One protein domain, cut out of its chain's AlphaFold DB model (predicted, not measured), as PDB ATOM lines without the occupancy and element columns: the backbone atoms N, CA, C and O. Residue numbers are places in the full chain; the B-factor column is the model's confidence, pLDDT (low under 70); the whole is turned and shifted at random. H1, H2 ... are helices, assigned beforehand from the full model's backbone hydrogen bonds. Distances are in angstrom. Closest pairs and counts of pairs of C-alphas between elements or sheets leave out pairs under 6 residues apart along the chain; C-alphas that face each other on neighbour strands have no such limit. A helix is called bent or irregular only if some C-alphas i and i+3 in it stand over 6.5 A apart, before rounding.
ATOM      1  N   GLU A   2      -2.090 -57.253 -55.938       60.78
ATOM      2  CA  GLU A   2      -2.785 -57.070 -54.649       60.78
ATOM      3  C   GLU A   2      -3.721 -58.233 -54.252       60.78
ATOM      4  O   GLU A   2      -3.690 -58.671 -53.107       60.78
ATOM      5  N   CYS A   3      -4.468 -58.818 -55.200       67.81
ATOM      6  CA  CYS A   3      -5.370 -59.950 -54.916       67.81
ATOM      7  C   CYS A   3      -4.623 -61.192 -54.379       67.81
ATOM      8  O   CYS A   3      -4.975 -61.728 -53.331       67.81
ATOM      9  N   LEU A   4      -3.518 -61.601 -55.013       71.75
ATOM     10  CA  LEU A   4      -2.752 -62.779 -54.575       71.75
ATOM     11  C   LEU A   4      -1.893 -62.525 -53.337       71.75
ATOM     12  O   LEU A   4      -1.680 -63.447 -52.559       71.75
ATOM     13  N   LEU A   5      -1.457 -61.284 -53.110       73.81
ATOM     14  CA  LEU A   5      -0.847 -60.900 -51.839       73.81
ATOM     15  C   LEU A   5      -1.847 -61.059 -50.684       73.81
ATOM     16  O   LEU A   5      -1.481 -61.554 -49.621       73.81
ATOM     17  N   ASN A   6      -3.114 -60.697 -50.897       79.00
ATOM     18  CA  ASN A   6      -4.163 -60.894 -49.899       79.00
ATOM     19  C   ASN A   6      -4.453 -62.383 -49.662       79.00
ATOM     20  O   ASN A   6      -4.469 -62.809 -48.511       79.00
ATOM     21  N   LEU A   7      -4.542 -63.196 -50.719       80.00
ATOM     22  CA  LEU A   7      -4.664 -64.656 -50.586       80.00
ATOM     23  C   LEU A   7      -3.452 -65.281 -49.875       80.00
ATOM     24  O   LEU A   7      -3.591 -66.222 -49.093       80.00
ATOM     25  N   TRP A   8      -2.249 -64.747 -50.094       81.38
ATOM     26  CA  TRP A   8      -1.050 -65.184 -49.380       81.38
ATOM     27  C   TRP A   8      -1.115 -64.859 -47.893       81.38
ATOM     28  O   TRP A   8      -0.843 -65.731 -47.069       81.38
ATOM     29  N   LYS A   9      -1.559 -63.650 -47.538       83.94
ATOM     30  CA  LYS A   9      -1.790 -63.271 -46.139       83.94
ATOM     31  C   LYS A   9      -2.779 -64.193 -45.447       83.94
ATOM     32  O   LYS A   9      -2.552 -64.576 -44.300       83.94
ATOM     33  N   GLU A  10      -3.841 -64.591 -46.143       83.50
ATOM     34  CA  GLU A  10      -4.876 -65.452 -45.573       83.50
ATOM     35  C   GLU A  10      -4.350 -66.812 -45.101       83.50
ATOM     36  O   GLU A  10      -4.884 -67.366 -44.137       83.50
ATOM     37  N   ARG A  11      -3.261 -67.320 -45.697       83.88
ATOM     38  CA  ARG A  11      -2.612 -68.575 -45.272       83.88
ATOM     39  C   ARG A  11      -2.034 -68.513 -43.861       83.88
ATOM     40  O   ARG A  11      -1.860 -69.559 -43.228       83.88
ATOM     41  N   TYR A  12      -1.738 -67.313 -43.373       86.56
ATOM     42  CA  TYR A  12      -1.209 -67.063 -42.034       86.56
ATOM     43  C   TYR A  12      -2.300 -66.576 -41.079       86.56
ATOM     44  O   TYR A  12      -2.010 -66.033 -40.013       86.56
ATOM     45  N   ASN A  13      -3.571 -66.786 -41.428       83.88
ATOM     46  CA  ASN A  13      -4.643 -66.582 -40.476       83.88
ATOM     47  C   ASN A  13      -4.545 -67.613 -39.340       83.88
ATOM     48  O   ASN A  13      -4.442 -68.808 -39.624       83.88
ATOM     49  N   PRO A  14      -4.575 -67.186 -38.063       81.88
ATOM     50  CA  PRO A  14      -4.664 -68.130 -36.962       81.88
ATOM     51  C   PRO A  14      -5.983 -68.900 -37.056       81.88
ATOM     52  O   PRO A  14      -7.018 -68.331 -37.416       81.88
ATOM     53  N   ASP A  15      -5.953 -70.186 -36.711       77.81
ATOM     54  CA  ASP A  15      -7.180 -70.938 -36.482       77.81
ATOM     55  C   ASP A  15      -7.768 -70.512 -35.136       77.81
ATOM     56  O   ASP A  15      -7.164 -70.689 -34.075       77.81
ATOM     57  N   LEU A  16      -8.945 -69.901 -35.205       77.44
ATOM     58  CA  LEU A  16      -9.658 -69.363 -34.057       77.44
ATOM     59  C   LEU A  16     -10.870 -70.221 -33.680       77.44
ATOM     60  O   LEU A  16     -11.587 -69.881 -32.743       77.44
ATOM     61  N   SER A  17     -11.104 -71.337 -34.376       74.50
ATOM     62  CA  SER A  17     -12.275 -72.197 -34.172       74.50
ATOM     63  C   SER A  17     -12.315 -72.753 -32.747       74.50
ATOM     64  O   SER A  17     -13.356 -72.732 -32.093       74.50
ATOM     65  N   ALA A  18     -11.154 -73.147 -32.214       70.06
ATOM     66  CA  ALA A  18     -11.022 -73.601 -30.830       70.06
ATOM     67  C   ALA A  18     -11.346 -72.501 -29.801       70.06
ATOM     68  O   ALA A  18     -11.860 -72.799 -28.730       70.06
ATOM     69  N   LEU A  19     -11.081 -71.231 -30.128       70.81
ATOM     70  CA  LEU A  19     -11.378 -70.089 -29.255       70.81
ATOM     71  C   LEU A  19     -12.853 -69.688 -29.303       70.81
ATOM     72  O   LEU A  19     -13.381 -69.197 -28.311       70.81
ATOM     73  N   TYR A  20     -13.515 -69.909 -30.438       67.62
ATOM     74  CA  TYR A  20     -14.954 -69.711 -30.568       67.62
ATOM     75  C   TYR A  20     -15.747 -70.724 -29.729       67.62
ATOM     76  O   TYR A  20     -16.737 -70.359 -29.101       67.62
ATOM     77  N   LEU A  21     -15.297 -71.984 -29.701       65.38
ATOM     78  CA  LEU A  21     -15.956 -73.081 -28.978       65.38
ATOM     79  C   LEU A  21     -15.591 -73.152 -27.489       65.38
ATOM     80  O   LEU A  21     -16.252 -73.859 -26.731       65.38
ATOM     81  N   ALA A  22     -14.537 -72.455 -27.064       63.12
ATOM     82  CA  ALA A  22     -14.089 -72.482 -25.683       63.12
ATOM     83  C   ALA A  22     -15.080 -71.755 -24.760       63.12
ATOM     84  O   ALA A  22     -15.201 -70.531 -24.781       63.12
ATOM     85  N   THR A  23     -15.759 -72.526 -23.913       53.88
ATOM     86  CA  THR A  23     -16.646 -72.041 -22.843       53.88
ATOM     87  C   THR A  23     -15.911 -71.789 -21.522       53.88
ATOM     88  O   THR A  23     -16.510 -71.313 -20.561       53.88
ATOM     89  N   ASP A  24     -14.615 -72.099 -21.470       53.81
ATOM     90  CA  ASP A  24     -13.822 -72.153 -20.245       53.81
ATOM     91  C   ASP A  24     -13.073 -70.834 -19.963       53.81
ATOM     92  O   ASP A  24     -12.493 -70.219 -20.865       53.81
ATOM     93  N   ASN A  25     -13.019 -70.407 -18.695       53.34
ATOM     94  CA  ASN A  25     -12.436 -69.113 -18.282       53.34
ATOM     95  C   ASN A  25     -10.930 -68.970 -18.601       53.34
ATOM     96  O   ASN A  25     -10.409 -67.855 -18.675       53.34
ATOM     97  N   SER A  26     -10.210 -70.077 -18.807       50.47
ATOM     98  CA  SER A  26      -8.777 -70.083 -19.147       50.47
ATOM     99  C   SER A  26      -8.495 -69.574 -20.570       50.47
ATOM    100  O   SER A  26      -7.483 -68.910 -20.800       50.47
ATOM    101  N   LEU A  27      -9.433 -69.785 -21.497       59.12
ATOM    102  CA  LEU A  27      -9.427 -69.279 -22.876       59.12
ATOM    103  C   LEU A  27     -10.284 -68.007 -23.014       59.12
ATOM    104  O   LEU A  27     -10.700 -67.643 -24.114       59.12
ATOM    105  N   SER A  28     -10.550 -67.324 -21.892       64.75
ATOM    106  CA  SER A  28     -11.403 -66.139 -21.854       64.75
ATOM    107  C   SER A  28     -10.910 -65.037 -22.792       64.75
ATOM    108  O   SER A  28      -9.712 -64.770 -22.931       64.75
ATOM    109  N   ARG A  29     -11.869 -64.335 -23.398       68.06
ATOM    110  CA  ARG A  29     -11.645 -63.204 -24.308       68.06
ATOM    111  C   ARG A  29     -10.773 -62.129 -23.667       68.06
ATOM    112  O   ARG A  29      -9.908 -61.579 -24.337       68.06
ATOM    113  N   SER A  30     -10.934 -61.876 -22.368       69.94
ATOM    114  CA  SER A  30     -10.100 -60.914 -21.635       69.94
ATOM    115  C   SER A  30      -8.622 -61.320 -21.606       69.94
ATOM    116  O   SER A  30      -7.753 -60.459 -21.736       69.94
ATOM    117  N   ASN A  31      -8.321 -62.620 -21.513       76.19
ATOM    118  CA  ASN A  31      -6.952 -63.129 -21.571       76.19
ATOM    119  C   ASN A  31      -6.363 -62.961 -22.971       76.19
ATOM    120  O   ASN A  31      -5.210 -62.559 -23.098       76.19
ATOM    121  N   LEU A  32      -7.153 -63.214 -24.016       75.12
ATOM    122  CA  LEU A  32      -6.715 -63.016 -25.396       75.12
ATOM    123  C   LEU A  32      -6.382 -61.545 -25.674       75.12
ATOM    124  O   LEU A  32      -5.325 -61.259 -26.222       75.12
ATOM    125  N   LEU A  33      -7.236 -60.619 -25.228       75.88
ATOM    126  CA  LEU A  33      -7.007 -59.177 -25.367       75.88
ATOM    127  C   LEU A  33      -5.789 -58.697 -24.578       75.88
ATOM    128  O   LEU A  33      -5.009 -57.876 -25.058       75.88
ATOM    129  N   LYS A  34      -5.592 -59.239 -23.374       82.81
ATOM    130  CA  LYS A  34      -4.394 -58.959 -22.585       82.81
ATOM    131  C   LYS A  34      -3.135 -59.469 -23.285       82.81
ATOM    132  O   LYS A  34      -2.123 -58.787 -23.250       82.81
ATOM    133  N   LEU A  35      -3.186 -60.644 -23.914       85.31
ATOM    134  CA  LEU A  35      -2.047 -61.228 -24.630       85.31
ATOM    135  C   LEU A  35      -1.724 -60.505 -25.941       85.31
ATOM    136  O   LEU A  35      -0.567 -60.498 -26.350       85.31
ATOM    137  N   THR A  36      -2.712 -59.903 -26.603       84.62
ATOM    138  CA  THR A  36      -2.482 -59.150 -27.842       84.62
ATOM    139  C   THR A  36      -1.986 -57.730 -27.602       84.62
ATOM    140  O   THR A  36      -1.458 -57.136 -28.546       84.62
ATOM    141  N   SER A  37      -2.112 -57.202 -26.376       85.94
ATOM    142  CA  SER A  37      -1.572 -55.890 -26.001       85.94
ATOM    143  C   SER A  37      -0.042 -55.846 -26.147       85.94
ATOM    144  O   SER A  37       0.609 -56.897 -26.103       85.94
ATOM    145  N   PRO A  38       0.563 -54.653 -26.288       88.38
ATOM    146  CA  PRO A  38       2.019 -54.511 -26.317       88.38
ATOM    147  C   PRO A  38       2.716 -55.178 -25.118       88.38
ATOM    148  O   PRO A  38       3.717 -55.877 -25.282       88.38
ATOM    149  N   GLU A  39       2.154 -55.038 -23.917       89.56
ATOM    150  CA  GLU A  39       2.661 -55.645 -22.681       89.56
ATOM    151  C   GLU A  39       2.472 -57.166 -22.676       89.56
ATOM    152  O   GLU A  39       3.360 -57.904 -22.236       89.56
ATOM    153  N   GLY A  40       1.335 -57.653 -23.185       90.19
ATOM    154  CA  GLY A  40       1.069 -59.078 -23.370       90.19
ATOM    155  C   GLY A  40       2.082 -59.735 -24.296       90.19
ATOM    156  O   GLY A  40       2.731 -60.709 -23.911       90.19
ATOM    157  N   ARG A  41       2.302 -59.140 -25.470       91.00
ATOM    158  CA  ARG A  41       3.290 -59.593 -26.458       91.00
ATOM    159  C   ARG A  41       4.708 -59.556 -25.898       91.00
ATOM    160  O   ARG A  41       5.445 -60.528 -26.056       91.00
ATOM    161  N   ALA A  42       5.077 -58.489 -25.188       92.38
ATOM    162  CA  ALA A  42       6.365 -58.403 -24.498       92.38
ATOM    163  C   ALA A  42       6.522 -59.508 -23.438       92.38
ATOM    164  O   ALA A  42       7.578 -60.130 -23.335       92.38
ATOM    165  N   THR A  43       5.457 -59.818 -22.691       93.56
ATOM    166  CA  THR A  43       5.446 -60.921 -21.717       93.56
ATOM    167  C   THR A  43       5.640 -62.274 -22.404       93.56
ATOM    168  O   THR A  43       6.441 -63.089 -21.943       93.56
ATOM    169  N   THR A  44       4.961 -62.514 -23.529       93.19
ATOM    170  CA  THR A  44       5.126 -63.734 -24.331       93.19
ATOM    171  C   THR A  44       6.548 -63.860 -24.884       93.19
ATOM    172  O   THR A  44       7.142 -64.933 -24.802       93.19
ATOM    173  N   ILE A  45       7.150 -62.773 -25.371       93.38
ATOM    174  CA  ILE A  45       8.543 -62.776 -25.847       93.38
ATOM    175  C   ILE A  45       9.529 -63.012 -24.708       93.38
ATOM    176  O   ILE A  45      10.493 -63.748 -24.893       93.38
ATOM    177  N   ASN A  46       9.288 -62.461 -23.517       93.00
ATOM    178  CA  ASN A  46      10.145 -62.708 -22.357       93.00
ATOM    179  C   ASN A  46      10.189 -64.196 -21.978       93.00
ATOM    180  O   ASN A  46      11.234 -64.680 -21.540       93.00
ATOM    181  N   LYS A  47       9.108 -64.955 -22.211       93.00
ATOM    182  CA  LYS A  47       9.142 -66.424 -22.084       93.00
ATOM    183  C   LYS A  47      10.074 -67.061 -23.111       93.00
ATOM    184  O   LYS A  47      10.741 -68.035 -22.789       93.00
ATOM    185  N   LEU A  48      10.150 -66.494 -24.313       92.88
ATOM    186  CA  LEU A  48      11.030 -66.898 -25.414       92.88
ATOM    187  C   LEU A  48      12.348 -66.109 -25.449       92.88
ATOM    188  O   LEU A  48      12.880 -65.821 -26.522       92.88
ATOM    189  N   HIS A  49      12.887 -65.743 -24.283       88.38
ATOM    190  CA  HIS A  49      14.117 -64.961 -24.199       88.38
ATOM    191  C   HIS A  49      15.291 -65.625 -24.942       88.38
ATOM    192  O   HIS A  49      15.357 -66.845 -25.113       88.38
ATOM    193  N   ARG A  50      16.278 -64.809 -25.329       91.25
ATOM    194  CA  ARG A  50      17.416 -65.207 -26.176       91.25
ATOM    195  C   ARG A  50      18.083 -66.531 -25.784       91.25
ATOM    196  O   ARG A  50      18.331 -67.362 -26.648       91.25
ATOM    197  N   ARG A  51      18.343 -66.756 -24.494       89.62
ATOM    198  CA  ARG A  51      18.987 -67.995 -24.023       89.62
ATOM    199  C   ARG A  51      18.109 -69.231 -24.251       89.62
ATOM    200  O   ARG A  51      18.638 -70.285 -24.584       89.62
ATOM    201  N   LEU A  52      16.787 -69.125 -24.105       92.31
ATOM    202  CA  LEU A  52      15.886 -70.232 -24.431       92.31
ATOM    203  C   LEU A  52      15.872 -70.506 -25.939       92.31
ATOM    204  O   LEU A  52      15.888 -71.671 -26.333       92.31
ATOM    205  N   LEU A  53      15.877 -69.463 -26.776       93.25
ATOM    206  CA  LEU A  53      15.999 -69.615 -28.231       93.25
ATOM    207  C   LEU A  53      17.296 -70.330 -28.616       93.25
ATOM    208  O   LEU A  53      17.252 -71.288 -29.382       93.25
ATOM    209  N   GLU A  54      18.428 -69.911 -28.049       92.75
ATOM    210  CA  GLU A  54      19.739 -70.537 -28.263       92.75
ATOM    211  C   GLU A  54      19.717 -72.024 -27.890       92.75
ATOM    212  O   GLU A  54      20.077 -72.868 -28.710       92.75
ATOM    213  N   ILE A  55      19.216 -72.359 -26.696       92.50
ATOM    214  CA  ILE A  55      19.089 -73.750 -26.238       92.50
ATOM    215  C   ILE A  55      18.152 -74.543 -27.157       92.50
ATOM    216  O   ILE A  55      18.456 -75.676 -27.522       92.50
ATOM    217  N   SER A  56      17.024 -73.959 -27.562       94.12
ATOM    218  CA  SER A  56      16.040 -74.630 -28.415       94.12
ATOM    219  C   SER A  56      16.614 -74.914 -29.801       94.12
ATOM    220  O   SER A  56      16.454 -76.025 -30.299       94.12
ATOM    221  N   CYS A  57      17.352 -73.968 -30.387       91.44
ATOM    222  CA  CYS A  57      18.050 -74.158 -31.659       91.44
ATOM    223  C   CYS A  57      19.144 -75.234 -31.548       91.44
ATOM    224  O   CYS A  57      19.268 -76.067 -32.440       91.44
ATOM    225  N   GLN A  58      19.900 -75.277 -30.445       90.75
ATOM    226  CA  GLN A  58      20.922 -76.309 -30.211       90.75
ATOM    227  C   GLN A  58      20.311 -77.706 -30.034       90.75
ATOM    228  O   GLN A  58      20.791 -78.676 -30.619       90.75
ATOM    229  N   ILE A  59      19.231 -77.828 -29.258       91.31
ATOM    230  CA  ILE A  59      18.514 -79.101 -29.099       91.31
ATOM    231  C   ILE A  59      17.913 -79.531 -30.438       91.31
ATOM    232  O   ILE A  59      18.007 -80.703 -30.801       91.31
ATOM    233  N   ALA A  60      17.310 -78.602 -31.180       91.56
ATOM    234  CA  ALA A  60      16.778 -78.866 -32.509       91.56
ATOM    235  C   ALA A  60      17.881 -79.339 -33.465       91.56
ATOM    236  O   ALA A  60      17.678 -80.309 -34.184       91.56
ATOM    237  N   GLU A  61      19.070 -78.739 -33.411       88.69
ATOM    238  CA  GLU A  61      20.233 -79.166 -34.185       88.69
ATOM    239  C   GLU A  61      20.659 -80.595 -33.833       88.69
ATOM    240  O   GLU A  61      20.855 -81.409 -34.733       88.69
ATOM    241  N   ILE A  62      20.758 -80.937 -32.545       88.06
ATOM    242  CA  ILE A  62      21.079 -82.304 -32.103       88.06
ATOM    243  C   ILE A  62      20.024 -83.293 -32.613       88.06
ATOM    244  O   ILE A  62      20.378 -84.344 -33.148       88.06
ATOM    245  N   LYS A  63      18.735 -82.946 -32.507       88.44
ATOM    246  CA  LYS A  63      17.636 -83.772 -33.021       88.44
ATOM    247  C   LYS A  63      17.724 -83.952 -34.533       88.44
ATOM    248  O   LYS A  63      17.605 -85.077 -34.999       88.44
ATOM    249  N   THR A  64      17.983 -82.890 -35.295       86.06
ATOM    250  CA  THR A  64      18.158 -82.971 -36.752       86.06
ATOM    251  C   THR A  64      19.363 -83.831 -37.130       86.06
ATOM    252  O   THR A  64      19.262 -84.645 -38.041       86.06
ATOM    253  N   LYS A  65      20.486 -83.715 -36.411       81.69
ATOM    254  CA  LYS A  65      21.671 -84.561 -36.634       81.69
ATOM    255  C   LYS A  65      21.372 -86.028 -36.377       81.69
ATOM    256  O   LYS A  65      21.676 -86.861 -37.218       81.69
ATOM    257  N   SER A  66      20.740 -86.329 -35.243       83.44
ATOM    258  CA  SER A  66      20.292 -87.687 -34.933       83.44
ATOM    259  C   SER A  66      19.310 -88.201 -35.981       83.44
ATOM    260  O   SER A  66      19.317 -89.385 -36.289       83.44
ATOM    261  N   PHE A  67      18.478 -87.316 -36.532       79.31
ATOM    262  CA  PHE A  67      17.487 -87.663 -37.536       79.31
ATOM    263  C   PHE A  67      18.105 -88.066 -38.886       79.31
ATOM    264  O   PHE A  67      17.535 -88.887 -39.598       79.31
ATOM    265  N   TYR A  68      19.272 -87.515 -39.223       77.62
ATOM    266  CA  TYR A  68      19.998 -87.791 -40.465       77.62
ATOM    267  C   TYR A  68      21.317 -88.545 -40.237       77.62
ATOM    268  O   TYR A  68      22.201 -88.495 -41.089       77.62
ATOM    269  N   ALA A  69      21.465 -89.232 -39.097       74.75
ATOM    270  CA  ALA A  69      22.719 -89.868 -38.691       74.75
ATOM    271  C   ALA A  69      23.234 -90.899 -39.712       74.75
ATOM    272  O   ALA A  69      24.441 -91.002 -39.920       74.75
ATOM    273  N   ASP A  70      22.322 -91.586 -40.403       68.56
ATOM    274  CA  ASP A  70      22.647 -92.612 -41.402       68.56
ATOM    275  C   ASP A  70      22.992 -92.037 -42.791       68.56
ATOM    276  O   ASP A  70      23.234 -92.792 -43.733       68.56
ATOM    277  N   MET A  71      23.018 -90.704 -42.955       66.50
ATOM    278  CA  MET A  71      23.358 -90.045 -44.221       66.50
ATOM    279  C   MET A  71      24.788 -89.469 -44.198       66.50
ATOM    280  O   MET A  71      24.994 -88.358 -43.697       66.50
ATOM    281  N   PRO A  72      25.783 -90.162 -44.792       57.19
ATOM    282  CA  PRO A  72      27.202 -89.824 -44.647       57.19
ATOM    283  C   PRO A  72      27.571 -88.424 -45.165       57.19
ATOM    284  O   PRO A  72      28.387 -87.745 -44.549       57.19
ATOM    285  N   ASN A  73      26.922 -87.939 -46.230       58.44
ATOM    286  CA  ASN A  73      27.263 -86.642 -46.831       58.44
ATOM    287  C   ASN A  73      26.710 -85.439 -46.064       58.44
ATOM    288  O   ASN A  73      27.289 -84.360 -46.134       58.44
ATOM    289  N   ILE A  74      25.616 -85.589 -45.313       57.97
ATOM    290  CA  ILE A  74      25.026 -84.443 -44.610       57.97
ATOM    291  C   ILE A  74      25.914 -84.068 -43.415       57.97
ATOM    292  O   ILE A  74      26.104 -82.884 -43.143       57.97
ATOM    293  N   VAL A  75      26.567 -85.061 -42.788       53.19
ATOM    294  CA  VAL A  75      27.350 -84.901 -41.551       53.19
ATOM    295  C   VAL A  75      28.548 -83.967 -41.646       53.19
ATOM    296  O   VAL A  75      28.895 -83.292 -40.668       53.19
ATOM    297  N   GLU A  76      29.149 -83.871 -42.821       55.97
ATOM    298  CA  GLU A  76      30.293 -82.994 -43.062       55.97
ATOM    299  C   GLU A  76      29.871 -81.571 -43.460       55.97
ATOM    300  O   GLU A  76      30.573 -80.609 -43.144       55.97
ATOM    301  N   LEU A  77      28.685 -81.407 -44.056       54.97
ATOM    302  CA  LEU A  77      28.202 -80.142 -44.620       54.97
ATOM    303  C   LEU A  77      27.778 -79.103 -43.571       54.97
ATOM    304  O   LEU A  77      27.906 -77.905 -43.817       54.97
ATOM    305  N   TRP A  78      27.291 -79.520 -42.398       58.47
ATOM    306  CA  TRP A  78      26.827 -78.583 -41.362       58.47
ATOM    307  C   TRP A  78      27.911 -78.160 -40.369       58.47
ATOM    308  O   TRP A  78      27.765 -77.125 -39.716       58.47
ATOM    309  N   LYS A  79      29.002 -78.933 -40.236       54.81
ATOM    310  CA  LYS A  79      30.113 -78.622 -39.313       54.81
ATOM    311  C   LYS A  79      30.796 -77.290 -39.653       54.81
ATOM    312  O   LYS A  79      31.452 -76.712 -38.796       54.81
ATOM    313  N   THR A  80      30.618 -76.794 -40.874       52.28
ATOM    314  CA  THR A  80      31.341 -75.647 -41.437       52.28
ATOM    315  C   THR A  80      30.497 -74.380 -41.620       52.28
ATOM    316  O   THR A  80      31.065 -73.339 -41.934       52.28
ATOM    317  N   LYS A  81      29.166 -74.410 -41.421       60.94
ATOM    318  CA  LYS A  81      28.275 -73.396 -42.036       60.94
ATOM    319  C   LYS A  81      27.428 -72.525 -41.098       60.94
ATOM    320  O   LYS A  81      26.636 -71.725 -41.581       60.94
ATOM    321  N   GLY A  82      27.552 -72.637 -39.772       73.94
ATOM    322  CA  GLY A  82      26.883 -71.703 -38.841       73.94
ATOM    323  C   GLY A  82      25.344 -71.642 -38.949       73.94
ATOM    324  O   GLY A  82      24.739 -70.660 -38.524       73.94
ATOM    325  N   VAL A  83      24.707 -72.686 -39.493       78.19
ATOM    326  CA  VAL A  83      23.263 -72.769 -39.794       78.19
ATOM    327  C   VAL A  83      22.394 -72.415 -38.585       78.19
ATOM    328  O   VAL A  83      21.473 -71.603 -38.683       78.19
ATOM    329  N   THR A  84      22.735 -72.947 -37.412       82.81
ATOM    330  CA  THR A  84      22.025 -72.684 -36.153       82.81
ATOM    331  C   THR A  84      22.040 -71.201 -35.774       82.81
ATOM    332  O   THR A  84      21.052 -70.690 -35.252       82.81
ATOM    333  N   GLN A  85      23.124 -70.477 -36.077       84.88
ATOM    334  CA  GLN A  85      23.226 -69.040 -35.798       84.88
ATOM    335  C   GLN A  85      22.340 -68.215 -36.729       84.88
ATOM    336  O   GLN A  85      21.764 -67.215 -36.303       84.88
ATOM    337  N   VAL A  86      22.201 -68.628 -37.990       84.81
ATOM    338  CA  VAL A  86      21.274 -67.979 -38.924       84.81
ATOM    339  C   VAL A  86      19.835 -68.195 -38.472       84.81
ATOM    340  O   VAL A  86      19.091 -67.225 -38.351       84.81
ATOM    341  N   VAL A  87      19.467 -69.434 -38.139       88.31
ATOM    342  CA  VAL A  87      18.132 -69.751 -37.613       88.31
ATOM    343  C   VAL A  87      17.828 -68.922 -36.363       88.31
ATOM    344  O   VAL A  87      16.782 -68.280 -36.297       88.31
ATOM    345  N   LEU A  88      18.768 -68.837 -35.418       91.06
ATOM    346  CA  LEU A  88      18.624 -67.995 -34.230       91.06
ATOM    347  C   LEU A  88      18.350 -66.525 -34.585       91.06
ATOM    348  O   LEU A  88      17.437 -65.923 -34.021       91.06
ATOM    349  N   LYS A  89      19.106 -65.942 -35.527       91.75
ATOM    350  CA  LYS A  89      18.896 -64.554 -35.980       91.75
ATOM    351  C   LYS A  89      17.511 -64.355 -36.594       91.75
ATOM    352  O   LYS A  89      16.865 -63.353 -36.291       91.75
ATOM    353  N   VAL A  90      17.040 -65.311 -37.399       92.56
ATOM    354  CA  VAL A  90      15.698 -65.267 -37.995       92.56
ATOM    355  C   VAL A  90      14.627 -65.255 -36.906       92.56
ATOM    356  O   VAL A  90      13.756 -64.390 -36.943       92.56
ATOM    357  N   TYR A  91      14.705 -66.131 -35.896       94.69
ATOM    358  CA  TYR A  91      13.725 -66.128 -34.801       94.69
ATOM    359  C   TYR A  91      13.799 -64.873 -33.931       94.69
ATOM    360  O   TYR A  91      12.757 -64.359 -33.535       94.69
ATOM    361  N   LEU A  92      14.994 -64.345 -33.652       94.75
ATOM    362  CA  LEU A  92      15.127 -63.085 -32.913       94.75
ATOM    363  C   LEU A  92      14.418 -61.942 -33.647       94.75
ATOM    364  O   LEU A  92      13.623 -61.225 -33.041       94.75
ATOM    365  N   LYS A  93      14.639 -61.820 -34.961       95.56
ATOM    366  CA  LYS A  93      13.980 -60.794 -35.774       95.56
ATOM    367  C   LYS A  93      12.476 -61.037 -35.910       95.56
ATOM    368  O   LYS A  93      11.693 -60.093 -35.854       95.56
ATOM    369  N   LEU A  94      12.054 -62.295 -36.034       95.38
ATOM    370  CA  LEU A  94      10.642 -62.678 -36.061       95.38
ATOM    371  C   LEU A  94       9.909 -62.231 -34.790       95.38
ATOM    372  O   LEU A  94       8.818 -61.668 -34.875       95.38
ATOM    373  N   LEU A  95      10.510 -62.459 -33.616       94.88
ATOM    374  CA  LEU A  95       9.935 -62.047 -32.336       94.88
ATOM    375  C   LEU A  95       9.935 -60.524 -32.163       94.88
ATOM    376  O   LEU A  95       8.972 -59.984 -31.632       94.88
ATOM    377  N   GLU A  96      10.957 -59.824 -32.660       94.62
ATOM    378  CA  GLU A  96      10.981 -58.355 -32.701       94.62
ATOM    379  C   GLU A  96       9.812 -57.795 -33.529       94.62
ATOM    380  O   GLU A  96       9.157 -56.834 -33.122       94.62
ATOM    381  N   ILE A  97       9.511 -58.402 -34.684       94.19
ATOM    382  CA  ILE A  97       8.348 -58.030 -35.503       94.19
ATOM    383  C   ILE A  97       7.054 -58.338 -34.741       94.19
ATOM    384  O   ILE A  97       6.215 -57.454 -34.598       94.19
ATOM    385  N   TYR A  98       6.921 -59.541 -34.168       93.06
ATOM    386  CA  TYR A  98       5.760 -59.915 -33.351       93.06
ATOM    387  C   TYR A  98       5.505 -58.937 -32.193       93.06
ATOM    388  O   TYR A  98       4.344 -58.639 -31.907       93.06
ATOM    389  N   GLN A  99       6.556 -58.413 -31.548       91.69
ATOM    390  CA  GLN A  99       6.434 -57.429 -30.468       91.69
ATOM    391  C   GLN A  99       5.848 -56.102 -30.941       91.69
ATOM    392  O   GLN A  99       5.044 -55.497 -30.237       91.69
ATOM    393  N   ARG A 100       6.296 -55.633 -32.113       89.62
ATOM    394  CA  ARG A 100       5.928 -54.326 -32.673       89.62
ATOM    395  C   ARG A 100       4.541 -54.334 -33.309       89.62
ATOM    396  O   ARG A 100       3.924 -53.272 -33.405       89.62
ATOM    397  N   THR A 101       4.038 -55.503 -33.714       86.12
ATOM    398  CA  THR A 101       2.697 -55.649 -34.287       86.12
ATOM    399  C   THR A 101       1.639 -55.142 -33.308       86.12
ATOM    400  O   THR A 101       1.303 -55.801 -32.324       86.12
ATOM    401  N   SER A 102       1.094 -53.966 -33.611       69.75
ATOM    402  CA  SER A 102       0.053 -53.325 -32.813       69.75
ATOM    403  C   SER A 102      -1.325 -53.746 -33.333       69.75
ATOM    404  O   SER A 102      -1.624 -53.507 -34.506       69.75
ATOM    405  N   PRO A 103      -2.176 -54.391 -32.516       71.25
ATOM    406  CA  PRO A 103      -3.537 -54.705 -32.931       71.25
ATOM    407  C   PRO A 103      -4.384 -53.434 -33.067       71.25
ATOM    408  O   PRO A 103      -4.175 -52.452 -32.353       71.25
ATOM    409  N   ASN A 104      -5.397 -53.467 -33.937       66.88
ATOM    410  CA  ASN A 104      -6.424 -52.431 -33.936       66.88
ATOM    411  C   ASN A 104      -7.360 -52.673 -32.740       66.88
ATOM    412  O   ASN A 104      -8.005 -53.718 -32.649       66.88
ATOM    413  N   ILE A 105      -7.427 -51.713 -31.818       64.06
ATOM    414  CA  ILE A 105      -8.198 -51.819 -30.569       64.06
ATOM    415  C   ILE A 105      -9.688 -51.469 -30.797       64.06
ATOM    416  O   ILE A 105     -10.545 -51.797 -29.982       64.06
ATOM    417  N   SER A 106     -10.056 -50.862 -31.931       62.50
ATOM    418  CA  SER A 106     -11.455 -50.485 -32.192       62.50
ATOM    419  C   SER A 106     -12.406 -51.694 -32.325       62.50
ATOM    420  O   SER A 106     -13.457 -51.682 -31.685       62.50
ATOM    421  N   PRO A 107     -12.073 -52.774 -33.066       60.12
ATOM    422  CA  PRO A 107     -12.898 -53.989 -33.134       60.12
ATOM    423  C   PRO A 107     -12.924 -54.783 -31.818       60.12
ATOM    424  O   PRO A 107     -13.887 -55.496 -31.538       60.12
ATOM    425  N   VAL A 108     -11.877 -54.646 -30.995       55.69
ATOM    426  CA  VAL A 108     -11.738 -55.292 -29.679       55.69
ATOM    427  C   VAL A 108     -12.834 -54.842 -28.712       55.69
ATOM    428  O   VAL A 108     -13.418 -55.671 -28.017       55.69
ATOM    429  N   LEU A 109     -13.143 -53.544 -28.695       57.97
ATOM    430  CA  LEU A 109     -14.178 -52.971 -27.828       57.97
ATOM    431  C   LEU A 109     -15.575 -53.514 -28.174       57.97
ATOM    432  O   LEU A 109     -16.360 -53.809 -27.276       57.97
ATOM    433  N   HIS A 110     -15.851 -53.748 -29.460       57.34
ATOM    434  CA  HIS A 110     -17.092 -54.384 -29.913       57.34
ATOM    435  C   HIS A 110     -17.178 -55.875 -29.550       57.34
ATOM    436  O   HIS A 110     -18.268 -56.377 -29.290       57.34
ATOM    437  N   LEU A 111     -16.050 -56.596 -29.511       58.22
ATOM    438  CA  LEU A 111     -16.006 -58.009 -29.101       58.22
ATOM    439  C   LEU A 111     -16.166 -58.206 -27.587       58.22
ATOM    440  O   LEU A 111     -16.585 -59.279 -27.153       58.22
ATOM    441  N   ALA A 112     -15.814 -57.199 -26.785       53.78
ATOM    442  CA  ALA A 112     -15.952 -57.232 -25.333       53.78
ATOM    443  C   ALA A 112     -17.382 -56.909 -24.850       53.78
ATOM    444  O   ALA A 112     -17.736 -57.300 -23.740       53.78
ATOM    445  N   GLY A 113     -18.186 -56.211 -25.664       53.78
ATOM    446  CA  GLY A 113     -19.504 -55.691 -25.275       53.78
ATOM    447  C   GLY A 113     -20.731 -56.516 -25.687       53.78
ATOM    448  O   GLY A 113     -21.807 -56.263 -25.153       53.78
ATOM    449  N   GLU A 114     -20.620 -57.486 -26.603       52.44
ATOM    450  CA  GLU A 114     -21.784 -58.220 -27.139       52.44
ATOM    451  C   GLU A 114     -21.802 -59.719 -26.789       52.44
ATOM    452  O   GLU A 114     -20.781 -60.412 -26.828       52.44
ATOM    453  N   HIS A 115     -23.000 -60.240 -26.495       53.88
ATOM    454  CA  HIS A 115     -23.261 -61.671 -26.321       53.88
ATOM    455  C   HIS A 115     -23.081 -62.417 -27.657       53.88
ATOM    456  O   HIS A 115     -23.760 -62.132 -28.640       53.88
ATOM    457  N   ILE A 116     -22.171 -63.399 -27.686       53.25
ATOM    458  CA  ILE A 116     -21.804 -64.183 -28.885       53.25
ATOM    459  C   ILE A 116     -22.959 -65.019 -29.450       53.25
ATOM    460  O   ILE A 116     -22.923 -65.378 -30.623       53.25
ATOM    461  N   GLU A 117     -23.999 -65.286 -28.661       53.56
ATOM    462  CA  GLU A 117     -25.095 -66.196 -29.019       53.56
ATOM    463  C   GLU A 117     -25.864 -65.796 -30.294       53.56
ATOM    464  O   GLU A 117     -26.533 -66.642 -30.879       53.56
ATOM    465  N   SER A 118     -25.725 -64.555 -30.783       54.84
ATOM    466  CA  SER A 118     -26.342 -64.098 -32.038       54.84
ATOM    467  C   SER A 118     -25.393 -63.991 -33.243       54.84
ATOM    468  O   SER A 118     -25.866 -63.757 -34.358       54.84
ATOM    469  N   ARG A 119     -24.067 -64.146 -33.078       64.06
ATOM    470  CA  ARG A 119     -23.103 -63.949 -34.178       64.06
ATOM    471  C   ARG A 119     -22.678 -65.259 -34.822       64.06
ATOM    472  O   ARG A 119     -22.305 -66.219 -34.160       64.06
ATOM    473  N   SER A 120     -22.630 -65.252 -36.152       74.38
ATOM    474  CA  SER A 120     -22.039 -66.347 -36.916       74.38
ATOM    475  C   SER A 120     -20.523 -66.437 -36.681       74.38
ATOM    476  O   SER A 120     -19.836 -65.422 -36.522       74.38
ATOM    477  N   LEU A 121     -19.977 -67.658 -36.745       71.62
ATOM    478  CA  LEU A 121     -18.534 -67.929 -36.670       71.62
ATOM    479  C   LEU A 121     -17.726 -67.067 -37.661       71.62
ATOM    480  O   LEU A 121     -16.657 -66.558 -37.328       71.62
ATOM    481  N   ALA A 122     -18.251 -66.849 -38.870       74.12
ATOM    482  CA  ALA A 122     -17.613 -66.023 -39.898       74.12
ATOM    483  C   ALA A 122     -17.495 -64.540 -39.488       74.12
ATOM    484  O   ALA A 122     -16.456 -63.906 -39.690       74.12
ATOM    485  N   SER A 123     -18.537 -63.985 -38.861       73.75
ATOM    486  CA  SER A 123     -18.521 -62.610 -38.346       73.75
ATOM    487  C   SER A 123     -17.528 -62.461 -37.190       73.75
ATOM    488  O   SER A 123     -16.712 -61.535 -37.176       73.75
ATOM    489  N   TRP A 124     -17.532 -63.415 -36.253       73.81
ATOM    490  CA  TRP A 124     -16.619 -63.397 -35.112       73.81
ATOM    491  C   TRP A 124     -15.152 -63.534 -35.539       73.81
ATOM    492  O   TRP A 124     -14.316 -62.738 -35.118       73.81
ATOM    493  N   THR A 125     -14.836 -64.489 -36.419       73.44
ATOM    494  CA  THR A 125     -13.463 -64.710 -36.906       73.44
ATOM    495  C   THR A 125     -12.903 -63.489 -37.628       73.44
ATOM    496  O   THR A 125     -11.733 -63.161 -37.442       73.44
ATOM    497  N   THR A 126     -13.719 -62.779 -38.408       76.19
ATOM    498  CA  THR A 126     -13.300 -61.549 -39.101       76.19
ATOM    499  C   THR A 126     -12.873 -60.466 -38.112       76.19
ATOM    500  O   THR A 126     -11.787 -59.899 -38.233       76.19
ATOM    501  N   LEU A 127     -13.691 -60.213 -37.091       69.94
ATOM    502  CA  LEU A 127     -13.391 -59.208 -36.071       69.94
ATOM    503  C   LEU A 127     -12.232 -59.625 -35.172       69.94
ATOM    504  O   LEU A 127     -11.378 -58.802 -34.850       69.94
ATOM    505  N   ALA A 128     -12.165 -60.905 -34.810       71.44
ATOM    506  CA  ALA A 128     -11.060 -61.446 -34.039       71.44
ATOM    507  C   ALA A 128      -9.737 -61.278 -34.800       71.44
ATOM    508  O   ALA A 128      -8.778 -60.784 -34.225       71.44
ATOM    509  N   LYS A 129      -9.673 -61.554 -36.109       75.81
ATOM    510  CA  LYS A 129      -8.460 -61.305 -36.915       75.81
ATOM    511  C   LYS A 129      -7.992 -59.845 -36.839       75.81
ATOM    512  O   LYS A 129      -6.808 -59.592 -36.633       75.81
ATOM    513  N   GLN A 130      -8.912 -58.885 -36.945       72.00
ATOM    514  CA  GLN A 130      -8.577 -57.458 -36.832       72.00
ATOM    515  C   GLN A 130      -8.086 -57.085 -35.423       72.00
ATOM    516  O   GLN A 130      -7.123 -56.331 -35.275       72.00
ATOM    517  N   ALA A 131      -8.720 -57.655 -34.399       69.81
ATOM    518  CA  ALA A 131      -8.397 -57.464 -32.988       69.81
ATOM    519  C   ALA A 131      -7.079 -58.126 -32.550       69.81
ATOM    520  O   ALA A 131      -6.430 -57.670 -31.612       69.81
ATOM    521  N   LEU A 132      -6.684 -59.219 -33.200       74.06
ATOM    522  CA  LEU A 132      -5.525 -60.016 -32.806       74.06
ATOM    523  C   LEU A 132      -4.199 -59.441 -33.304       74.06
ATOM    524  O   LEU A 132      -3.155 -59.797 -32.760       74.06
ATOM    525  N   GLY A 133      -4.221 -58.541 -34.291       72.62
ATOM    526  CA  GLY A 133      -3.007 -58.016 -34.916       72.62
ATOM    527  C   GLY A 133      -2.323 -59.102 -35.741       72.62
ATOM    528  O   GLY A 133      -1.368 -59.743 -35.285       72.62
ATOM    529  N   MET A 134      -2.863 -59.320 -36.942       80.12
ATOM    530  CA  MET A 134      -2.374 -60.303 -37.909       80.12
ATOM    531  C   MET A 134      -0.877 -60.140 -38.188       80.12
ATOM    532  O   MET A 134      -0.370 -59.018 -38.109       80.12
ATOM    533  N   PRO A 135      -0.160 -61.228 -38.530       86.56
ATOM    534  CA  PRO A 135       1.228 -61.122 -38.957       86.56
ATOM    535  C   PRO A 135       1.369 -60.090 -40.085       86.56
ATOM    536  O   PRO A 135       0.657 -60.205 -41.087       86.56
ATOM    537  N   PRO A 136       2.253 -59.085 -39.950       89.44
ATOM    538  CA  PRO A 136       2.459 -58.087 -40.989       89.44
ATOM    539  C   PRO A 136       3.301 -58.712 -42.108       89.44
ATOM    540  O   PRO A 136       4.521 -58.575 -42.127       89.44
ATOM    541  N   ILE A 137       2.661 -59.471 -43.004       87.94
ATOM    542  CA  ILE A 137       3.338 -60.325 -43.995       87.94
ATOM    543  C   ILE A 137       4.333 -59.546 -44.848       87.94
ATOM    544  O   ILE A 137       5.439 -60.022 -45.058       87.94
ATOM    545  N   GLU A 138       4.008 -58.334 -45.284       87.81
ATOM    546  CA  GLU A 138       4.930 -57.513 -46.070       87.81
ATOM    547  C   GLU A 138       6.176 -57.103 -45.285       87.81
ATOM    548  O   GLU A 138       7.269 -57.058 -45.846       87.81
ATOM    549  N   GLU A 139       6.036 -56.816 -43.991       91.19
ATOM    550  CA  GLU A 139       7.186 -56.557 -43.124       91.19
ATOM    551  C   GLU A 139       7.981 -57.836 -42.868       91.19
ATOM    552  O   GLU A 139       9.203 -57.813 -42.952       91.19
ATOM    553  N   LEU A 140       7.306 -58.959 -42.622       91.75
ATOM    554  CA  LEU A 140       7.957 -60.255 -42.446       91.75
ATOM    555  C   LEU A 140       8.768 -60.653 -43.680       91.75
ATOM    556  O   LEU A 140       9.915 -61.065 -43.535       91.75
ATOM    557  N   VAL A 141       8.216 -60.483 -44.882       88.69
ATOM    558  CA  VAL A 141       8.935 -60.693 -46.144       88.69
ATOM    559  C   VAL A 141      10.118 -59.731 -46.222       88.69
ATOM    560  O   VAL A 141      11.255 -60.179 -46.293       88.69
ATOM    561  N   ARG A 142       9.889 -58.419 -46.100       90.19
ATOM    562  CA  ARG A 142      10.948 -57.405 -46.232       90.19
ATOM    563  C   ARG A 142      12.124 -57.622 -45.274       90.19
ATOM    564  O   ARG A 142      13.270 -57.443 -45.674       90.19
ATOM    565  N   GLU A 143      11.852 -57.970 -44.020       92.62
ATOM    566  CA  GLU A 143      12.878 -58.087 -42.981       92.62
ATOM    567  C   GLU A 143      13.537 -59.474 -42.955       92.62
ATOM    568  O   GLU A 143      14.733 -59.574 -42.681       92.62
ATOM    569  N   LEU A 144      12.783 -60.553 -43.208       91.25
ATOM    570  CA  LEU A 144      13.290 -61.923 -43.063       91.25
ATOM    571  C   LEU A 144      13.793 -62.518 -44.379       91.25
ATOM    572  O   LEU A 144      14.763 -63.274 -44.356       91.25
ATOM    573  N   GLU A 145      13.188 -62.171 -45.517       83.94
ATOM    574  CA  GLU A 145      13.557 -62.730 -46.823       83.94
ATOM    575  C   GLU A 145      15.038 -62.504 -47.157       83.94
ATOM    576  O   GLU A 145      15.695 -63.480 -47.509       83.94
ATOM    577  N   PRO A 146      15.643 -61.309 -46.984       85.44
ATOM    578  CA  PRO A 146      17.059 -61.130 -47.301       85.44
ATOM    579  C   PRO A 146      17.974 -62.046 -46.481       85.44
ATOM    580  O   PRO A 146      18.965 -62.558 -47.007       85.44
ATOM    581  N   MET A 147      17.637 -62.297 -45.210       86.06
ATOM    582  CA  MET A 147      18.389 -63.217 -44.351       86.06
ATOM    583  C   MET A 147      18.249 -64.663 -44.830       86.06
ATOM    584  O   MET A 147      19.246 -65.378 -44.927       86.06
ATOM    585  N   LEU A 148      17.025 -65.073 -45.170       80.19
ATOM    586  CA  LEU A 148      16.724 -66.415 -45.663       80.19
ATOM    587  C   LEU A 148      17.324 -66.666 -47.052       80.19
ATOM    588  O   LEU A 148      17.925 -67.713 -47.264       80.19
ATOM    589  N   LEU A 149      17.246 -65.700 -47.968       75.19
ATOM    590  CA  LEU A 149      17.821 -65.780 -49.311       75.19
ATOM    591  C   LEU A 149      19.344 -65.757 -49.291       75.19
ATOM    592  O   LEU A 149      19.960 -66.497 -50.046       75.19
ATOM    593  N   THR A 150      19.969 -64.919 -48.460       72.62
ATOM    594  CA  THR A 150      21.438 -64.911 -48.324       72.62
ATOM    595  C   THR A 150      21.918 -66.285 -47.880       72.62
ATOM    596  O   THR A 150      22.852 -66.839 -48.450       72.62
ATOM    597  N   PHE A 151      21.216 -66.863 -46.913       69.50
ATOM    598  CA  PHE A 151      21.493 -68.192 -46.407       69.50
ATOM    599  C   PHE A 151      21.230 -69.290 -47.447       69.50
ATOM    600  O   PHE A 151      22.073 -70.154 -47.660       69.50
ATOM    601  N   GLN A 152      20.109 -69.222 -48.166       66.88
ATOM    602  CA  GLN A 152      19.819 -70.126 -49.275       66.88
ATOM    603  C   GLN A 152      20.886 -70.015 -50.373       66.88
ATOM    604  O   GLN A 152      21.424 -71.035 -50.771       66.88
ATOM    605  N   LYS A 153      21.277 -68.816 -50.820       65.25
ATOM    606  CA  LYS A 153      22.299 -68.610 -51.865       65.25
ATOM    607  C   LYS A 153      23.672 -69.146 -51.462       65.25
ATOM    608  O   LYS A 153      24.270 -69.883 -52.237       65.25
ATOM    609  N   GLN A 154      24.104 -68.892 -50.223       62.22
ATOM    610  CA  GLN A 154      25.341 -69.448 -49.651       62.22
ATOM    611  C   GLN A 154      25.372 -70.989 -49.635       62.22
ATOM    612  O   GLN A 154      26.420 -71.592 -49.393       62.22
ATOM    613  N   HIS A 155      24.231 -71.647 -49.846       58.53
ATOM    614  CA  HIS A 155      24.093 -73.102 -49.789       58.53
ATOM    615  C   HIS A 155      23.583 -73.727 -51.103       58.53
ATOM    616  O   HIS A 155      23.878 -74.889 -51.370       58.53
ATOM    617  N   ILE A 156      22.910 -72.951 -51.958       50.56
ATOM    618  CA  ILE A 156      22.454 -73.315 -53.307       50.56
ATOM    619  C   ILE A 156      23.617 -73.271 -54.306       50.56
ATOM    620  O   ILE A 156      23.695 -74.149 -55.163       50.56
ATOM    621  N   GLU A 157      24.566 -72.337 -54.165       47.19
ATOM    622  CA  GLU A 157      25.767 -72.260 -55.024       47.19
ATOM    623  C   GLU A 157      26.662 -73.517 -54.933       47.19
ATOM    624  O   GLU A 157      27.497 -73.746 -55.803       47.19
ATOM    625  N   VAL A 158      26.444 -74.380 -53.932       48.47
ATOM    626  CA  VAL A 158      27.184 -75.639 -53.713       48.47
ATOM    627  C   VAL A 158      26.415 -76.878 -54.227       48.47
ATOM    628  O   VAL A 158      26.832 -78.001 -53.975       48.47
ATOM    629  N   GLN A 159      25.287 -76.724 -54.941       53.16
ATOM    630  CA  GLN A 159      24.378 -77.842 -55.295       53.16
ATOM    631  C   GLN A 159      23.921 -78.674 -54.077       53.16
ATOM    632  O   GLN A 159      23.503 -79.829 -54.197       53.16
ATOM    633  N   ASP A 160      23.964 -78.097 -52.877       63.28
ATOM    634  CA  ASP A 160      23.788 -78.854 -51.648       63.28
ATOM    635  C   ASP A 160      22.323 -78.870 -51.190       63.28
ATOM    636  O   ASP A 160      21.915 -78.237 -50.212       63.28
ATOM    637  N   ARG A 161      21.512 -79.643 -51.921       69.50
ATOM    638  CA  ARG A 161      20.095 -79.898 -51.609       69.50
ATOM    639  C   ARG A 161      19.890 -80.470 -50.196       69.50
ATOM    640  O   ARG A 161      18.824 -80.280 -49.614       69.50
ATOM    641  N   HIS A 162      20.900 -81.116 -49.609       72.81
ATOM    642  CA  HIS A 162      20.829 -81.667 -48.255       72.81
ATOM    643  C   HIS A 162      20.811 -80.580 -47.179       72.81
ATOM    644  O   HIS A 162      20.156 -80.747 -46.149       72.81
ATOM    645  N   THR A 163      21.466 -79.441 -47.423       74.38
ATOM    646  CA  THR A 163      21.401 -78.301 -46.503       74.38
ATOM    647  C   THR A 163      19.966 -77.776 -46.389       74.38
ATOM    648  O   THR A 163      19.497 -77.551 -45.274       74.38
ATOM    649  N   LEU A 164      19.217 -77.672 -47.495       75.62
ATOM    650  CA  LEU A 164      17.811 -77.242 -47.456       75.62
ATOM    651  C   LEU A 164      16.953 -78.180 -46.591       75.62
ATOM    652  O   LEU A 164      16.213 -77.733 -45.716       75.62
ATOM    653  N   VAL A 165      17.105 -79.489 -46.787       76.00
ATOM    654  CA  VAL A 165      16.429 -80.541 -46.009       76.00
ATOM    655  C   VAL A 165      16.753 -80.453 -44.512       76.00
ATOM    656  O   VAL A 165      15.878 -80.599 -43.653       76.00
ATOM    657  N   PHE A 166      18.017 -80.189 -44.188       80.25
ATOM    658  CA  PHE A 166      18.463 -80.024 -42.812       80.25
ATOM    659  C   PHE A 166      17.815 -78.799 -42.158       80.25
ATOM    660  O   PHE A 166      17.291 -78.896 -41.047       80.25
ATOM    661  N   ILE A 167      17.814 -77.654 -42.847       82.00
ATOM    662  CA  ILE A 167      17.274 -76.393 -42.325       82.00
ATOM    663  C   ILE A 167      15.779 -76.520 -42.047       82.00
ATOM    664  O   ILE A 167      15.326 -76.124 -40.976       82.00
ATOM    665  N   THR A 168      15.007 -77.090 -42.971       82.44
ATOM    666  CA  THR A 168      13.555 -77.239 -42.783       82.44
ATOM    667  C   THR A 168      13.234 -78.136 -41.586       82.44
ATOM    668  O   THR A 168      12.339 -77.832 -40.797       82.44
ATOM    669  N   THR A 169      14.020 -79.193 -41.372       84.38
ATOM    670  CA  THR A 169      13.895 -80.063 -40.192       84.38
ATOM    671  C   THR A 169      14.319 -79.357 -38.902       84.38
ATOM    672  O   THR A 169      13.626 -79.467 -37.889       84.38
ATOM    673  N   LEU A 170      15.409 -78.584 -38.937       88.31
ATOM    674  CA  LEU A 170      15.871 -77.759 -37.817       88.31
ATOM    675  C   LEU A 170      14.814 -76.726 -37.402       88.31
ATOM    676  O   LEU A 170      14.528 -76.595 -36.212       88.31
ATOM    677  N   LEU A 171      14.208 -76.028 -38.364       89.88
ATOM    678  CA  LEU A 171      13.131 -75.068 -38.118       89.88
ATOM    679  C   LEU A 171      11.908 -75.745 -37.502       89.88
ATOM    680  O   LEU A 171      11.385 -75.254 -36.507       89.88
ATOM    681  N   ASN A 172      11.499 -76.908 -38.016       88.50
ATOM    682  CA  ASN A 172      10.378 -77.659 -37.450       88.50
ATOM    683  C   ASN A 172      10.642 -78.059 -35.985       88.50
ATOM    684  O   ASN A 172       9.826 -77.779 -35.106       88.50
ATOM    685  N   PHE A 173      11.807 -78.641 -35.673       89.94
ATOM    686  CA  PHE A 173      12.139 -78.964 -34.281       89.94
ATOM    687  C   PHE A 173      12.255 -77.719 -33.397       89.94
ATOM    688  O   PHE A 173      11.834 -77.760 -32.240       89.94
ATOM    689  N   THR A 174      12.767 -76.608 -33.932       93.50
ATOM    690  CA  THR A 174      12.830 -75.331 -33.208       93.50
ATOM    691  C   THR A 174      11.423 -74.823 -32.892       93.50
ATOM    692  O   THR A 174      11.123 -74.566 -31.728       93.50
ATOM    693  N   ASN A 175      10.522 -74.783 -33.880       93.62
ATOM    694  CA  ASN A 175       9.110 -74.431 -33.705       93.62
ATOM    695  C   ASN A 175       8.450 -75.280 -32.614       93.62
ATOM    696  O   ASN A 175       7.822 -74.735 -31.709       93.62
ATOM    697  N   GLN A 176       8.627 -76.603 -32.653       91.38
ATOM    698  CA  GLN A 176       8.060 -77.509 -31.650       91.38
ATOM    699  C   GLN A 176       8.562 -77.193 -30.236       91.38
ATOM    700  O   GLN A 176       7.759 -77.081 -29.309       91.38
ATOM    701  N   LEU A 177       9.875 -77.018 -30.068       94.12
ATOM    702  CA  LEU A 177      10.483 -76.724 -28.767       94.12
ATOM    703  C   LEU A 177      10.024 -75.374 -28.208       94.12
ATOM    704  O   LEU A 177       9.775 -75.274 -27.008       94.12
ATOM    705  N   LEU A 178       9.875 -74.356 -29.058       95.19
ATOM    706  CA  LEU A 178       9.400 -73.035 -28.642       95.19
ATOM    707  C   LEU A 178       7.910 -73.051 -28.294       95.19
ATOM    708  O   LEU A 178       7.523 -72.527 -27.252       95.19
ATOM    709  N   LEU A 179       7.072 -73.695 -29.112       93.56
ATOM    710  CA  LEU A 179       5.631 -73.795 -28.857       93.56
ATOM    711  C   LEU A 179       5.326 -74.530 -27.544       93.56
ATOM    712  O   LEU A 179       4.411 -74.131 -26.830       93.56
ATOM    713  N   GLN A 180       6.125 -75.534 -27.169       93.25
ATOM    714  CA  GLN A 180       5.998 -76.244 -25.886       93.25
ATOM    715  C   GLN A 180       6.192 -75.349 -24.650       93.25
ATOM    716  O   GLN A 180       5.859 -75.755 -23.539       93.25
ATOM    717  N   LYS A 181       6.749 -74.144 -24.813       94.56
ATOM    718  CA  LYS A 181       6.988 -73.179 -23.727       94.56
ATOM    719  C   LYS A 181       5.891 -72.123 -23.617       94.56
ATOM    720  O   LYS A 181       5.942 -71.273 -22.731       94.56
ATOM    721  N   LEU A 182       4.903 -72.186 -24.505       93.00
ATOM    722  CA  LEU A 182       3.823 -71.222 -24.625       93.00
ATOM    723  C   LEU A 182       2.490 -71.836 -24.210       93.00
ATOM    724  O   LEU A 182       2.215 -73.011 -24.459       93.00
ATOM    725  N   THR A 183       1.628 -71.004 -23.633       90.50
ATOM    726  CA  THR A 183       0.227 -71.365 -23.384       90.50
ATOM    727  C   THR A 183      -0.534 -71.552 -24.703       90.50
ATOM    728  O   THR A 183      -0.124 -70.995 -25.725       90.50
ATOM    729  N   PRO A 184      -1.670 -72.272 -24.720       87.06
ATOM    730  CA  PRO A 184      -2.457 -72.455 -25.940       87.06
ATOM    731  C   PRO A 184      -2.831 -71.142 -26.648       87.06
ATOM    732  O   PRO A 184      -2.724 -71.064 -27.869       87.06
ATOM    733  N   LEU A 185      -3.188 -70.090 -25.898       85.19
ATOM    734  CA  LEU A 185      -3.486 -68.768 -26.467       85.19
ATOM    735  C   LEU A 185      -2.258 -68.142 -27.135       85.19
ATOM    736  O   LEU A 185      -2.337 -67.671 -28.264       85.19
ATOM    737  N   GLU A 186      -1.106 -68.178 -26.468       90.06
ATOM    738  CA  GLU A 186       0.149 -67.665 -27.029       90.06
ATOM    739  C   GLU A 186       0.564 -68.442 -28.279       90.06
ATOM    740  O   GLU A 186       1.020 -67.850 -29.256       90.06
ATOM    741  N   GLN A 187       0.350 -69.760 -28.287       90.94
ATOM    742  CA  GLN A 187       0.574 -70.583 -29.468       90.94
ATOM    743  C   GLN A 187      -0.331 -70.161 -30.628       90.94
ATOM    744  O   GLN A 187       0.157 -70.086 -31.750       90.94
ATOM    745  N   VAL A 188      -1.616 -69.862 -30.397       86.56
ATOM    746  CA  VAL A 188      -2.513 -69.364 -31.461       86.56
ATOM    747  C   VAL A 188      -1.963 -68.075 -32.087       86.56
ATOM    748  O   VAL A 188      -2.006 -67.932 -33.307       86.56
ATOM    749  N   LEU A 189      -1.387 -67.174 -31.284       88.19
ATOM    750  CA  LEU A 189      -0.832 -65.904 -31.770       88.19
ATOM    751  C   LEU A 189       0.507 -66.060 -32.511       88.19
ATOM    752  O   LEU A 189       0.745 -65.355 -33.490       88.19
ATOM    753  N   LEU A 190       1.384 -66.962 -32.055       92.06
ATOM    754  CA  LEU A 190       2.735 -67.132 -32.613       92.06
ATOM    755  C   LEU A 190       2.834 -68.187 -33.722       92.06
ATOM    756  O   LEU A 190       3.704 -68.069 -34.587       92.06
ATOM    757  N   LYS A 191       1.942 -69.186 -33.761       91.69
ATOM    758  CA  LYS A 191       1.925 -70.223 -34.811       91.69
ATOM    759  C   LYS A 191       1.950 -69.641 -36.230       91.69
ATOM    760  O   LYS A 191       2.738 -70.143 -37.025       91.69
ATOM    761  N   PRO A 192       1.187 -68.583 -36.568       91.31
ATOM    762  CA  PRO A 192       1.279 -67.952 -37.884       91.31
ATOM    763  C   PRO A 192       2.671 -67.426 -38.261       91.31
ATOM    764  O   PRO A 192       3.097 -67.587 -39.400       91.31
ATOM    765  N   TYR A 193       3.395 -66.841 -37.304       93.25
ATOM    766  CA  TYR A 193       4.748 -66.314 -37.504       93.25
ATOM    767  C   TYR A 193       5.753 -67.453 -37.721       93.25
ATOM    768  O   TYR A 193       6.585 -67.404 -38.622       93.25
ATOM    769  N   PHE A 194       5.643 -68.515 -36.922       93.00
ATOM    770  CA  PHE A 194       6.474 -69.714 -37.050       93.00
ATOM    771  C   PHE A 194       6.210 -70.459 -38.362       93.00
ATOM    772  O   PHE A 194       7.154 -70.873 -39.038       93.00
ATOM    773  N   LYS A 195       4.935 -70.560 -38.755       90.00
ATOM    774  CA  LYS A 195       4.507 -71.098 -40.048       90.00
ATOM    775  C   LYS A 195       5.081 -70.281 -41.201       90.00
ATOM    776  O   LYS A 195       5.561 -70.875 -42.154       90.00
ATOM    777  N   PHE A 196       5.071 -68.950 -41.113       90.12
ATOM    778  CA  PHE A 196       5.670 -68.090 -42.134       90.12
ATOM    779  C   PHE A 196       7.144 -68.434 -42.362       90.12
ATOM    780  O   PHE A 196       7.523 -68.693 -43.496       90.12
ATOM    781  N   VAL A 197       7.960 -68.510 -41.306       89.62
ATOM    782  CA  VAL A 197       9.393 -68.832 -41.445       89.62
ATOM    783  C   VAL A 197       9.614 -70.216 -42.052       89.62
ATOM    784  O   VAL A 197      10.445 -70.360 -42.946       89.62
ATOM    785  N   GLU A 198       8.870 -71.228 -41.601       86.44
ATOM    786  CA  GLU A 198       8.960 -72.568 -42.187       86.44
ATOM    787  C   GLU A 198       8.559 -72.557 -43.666       86.44
ATOM    788  O   GLU A 198       9.252 -73.145 -44.497       86.44
ATOM    789  N   GLU A 199       7.483 -71.843 -44.009       85.56
ATOM    790  CA  GLU A 199       7.010 -71.743 -45.383       85.56
ATOM    791  C   GLU A 199       7.992 -71.009 -46.299       85.56
ATOM    792  O   GLU A 199       8.260 -71.506 -47.387       85.56
ATOM    793  N   GLN A 200       8.594 -69.900 -45.857       83.38
ATOM    794  CA  GLN A 200       9.574 -69.161 -46.666       83.38
ATOM    795  C   GLN A 200      10.823 -69.979 -47.002       83.38
ATOM    796  O   GLN A 200      11.481 -69.732 -48.010       83.38
ATOM    797  N   VAL A 201      11.180 -70.944 -46.152       79.50
ATOM    798  CA  VAL A 201      12.341 -71.803 -46.395       79.50
ATOM    799  C   VAL A 201      11.967 -73.036 -47.203       79.50
ATOM    800  O   VAL A 201      12.709 -73.406 -48.109       79.50
ATOM    801  N   ALA A 202      10.859 -73.698 -46.865       76.19
ATOM    802  CA  ALA A 202      10.519 -75.001 -47.432       76.19
ATOM    803  C   ALA A 202       9.668 -74.928 -48.714       76.19
ATOM    804  O   ALA A 202       9.666 -75.882 -49.490       76.19
ATOM    805  N   TYR A 203       8.939 -73.832 -48.943       81.19
ATOM    806  CA  TYR A 203       7.907 -73.745 -49.972       81.19
ATOM    807  C   TYR A 203       8.215 -72.582 -50.908       81.19
ATOM    808  O   TYR A 203       8.433 -71.459 -50.455       81.19
TER     809      TYR A 203
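This is residues 2 to 203 of the 393 residues of an uncharacterized protein of Symploca sp. SIO2E6 (UniProt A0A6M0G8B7). Two pairs of long helices, H7 beside H10 and H11 beside H12, make an elongated body, one pair at a steep tilt to the other, and H5 packs on both H7 and H11. The short helices H2, H3, H8 and H9 gather at one end, little H6 lies at the other, H4 packs on H7, and H1 touches no helix. The printed part has 202 residues with twelve named helices, H1 to H12 in chain order, and no named strand; the class is all helix. It is compact, with a radius of gyration of the C-alphas of 18.8 A, and spans 60 by 36 by 26 A.

The longest helix by residues, H10, residues 137 to 156, touches H7, residues 83 to 100, opposite ways at a shallow tilt of 5 degrees; their closest C-alphas are those of Val 90 and Leu 144, 6.5 A. H10, H11, residues 161 to 179, and H12, residues 184 to 202, form an up-and-down bundle, each helix running against the one before. H11 and H12 are a hairpin at a shallow tilt of 6 degrees, closest at the C-alphas of Thr 168 and Ala 202, 6.0 A. H10 and H12 are only just irregular: C-alphas 143 and 146 are 6.7 A apart, and 189 and 192 6.8 A. H5, residues 50 to 67, touches H11 at a steep tilt of 50 degrees, closest at the C-alphas of Ala 60 and Phe 173, 5.0 A. H4, residues 38 to 47, touches residues 95 to 100 of H7, closest at Arg 41 and Gln 99, C-alphas 5.5 A apart. H3, residues 29 to 36, touches residues 185 to 189 of H12, with the C-alphas of Leu 32 and Leu 185 closest at 6.7 A. H8, residues 106 to 113, touches residues 127 to 131 of H9, residues 121 to 132; the C-alphas of Val 108 and Ala 131 are closest, 5.2 A. With 3 pairs of C-alphas within 8 A each, H2, residues 17 to 21, only just touches H9, and H6, residues 72 to 77, only just touches H11. H1, residues 2 to 10, is close to but not clearly touching H10. Every O i to N i+4 pair is within hydrogen-bond range in H1 to H5, H7, H9 and H11, against 3 of 4 in H8, 14 of 16 in H10, 13 of 15 in H12 and 0 of 2 in H6, where 1 of 3 O i to N i+3 pairs is.

H1 begins at C-alpha 2, (-2.785, -57.070, -54.649), and H12 ends at C-alpha 202, (10.519, -75.001, -47.432). From first to last C-alpha, H11 measures 27.6 A, H7 26.3 A, H5 and H12 25.2 A each, and H10 24.9 A.

The C-alphas of Pro 72 and Gly 113 are the farthest apart, 61.0 A. The printed part has no cut and no long link. Its mean pLDDT is 78.4; 55 residues are under 70, among them 20 to 30, 70 to 81, 104 to 119 and 151 to 161.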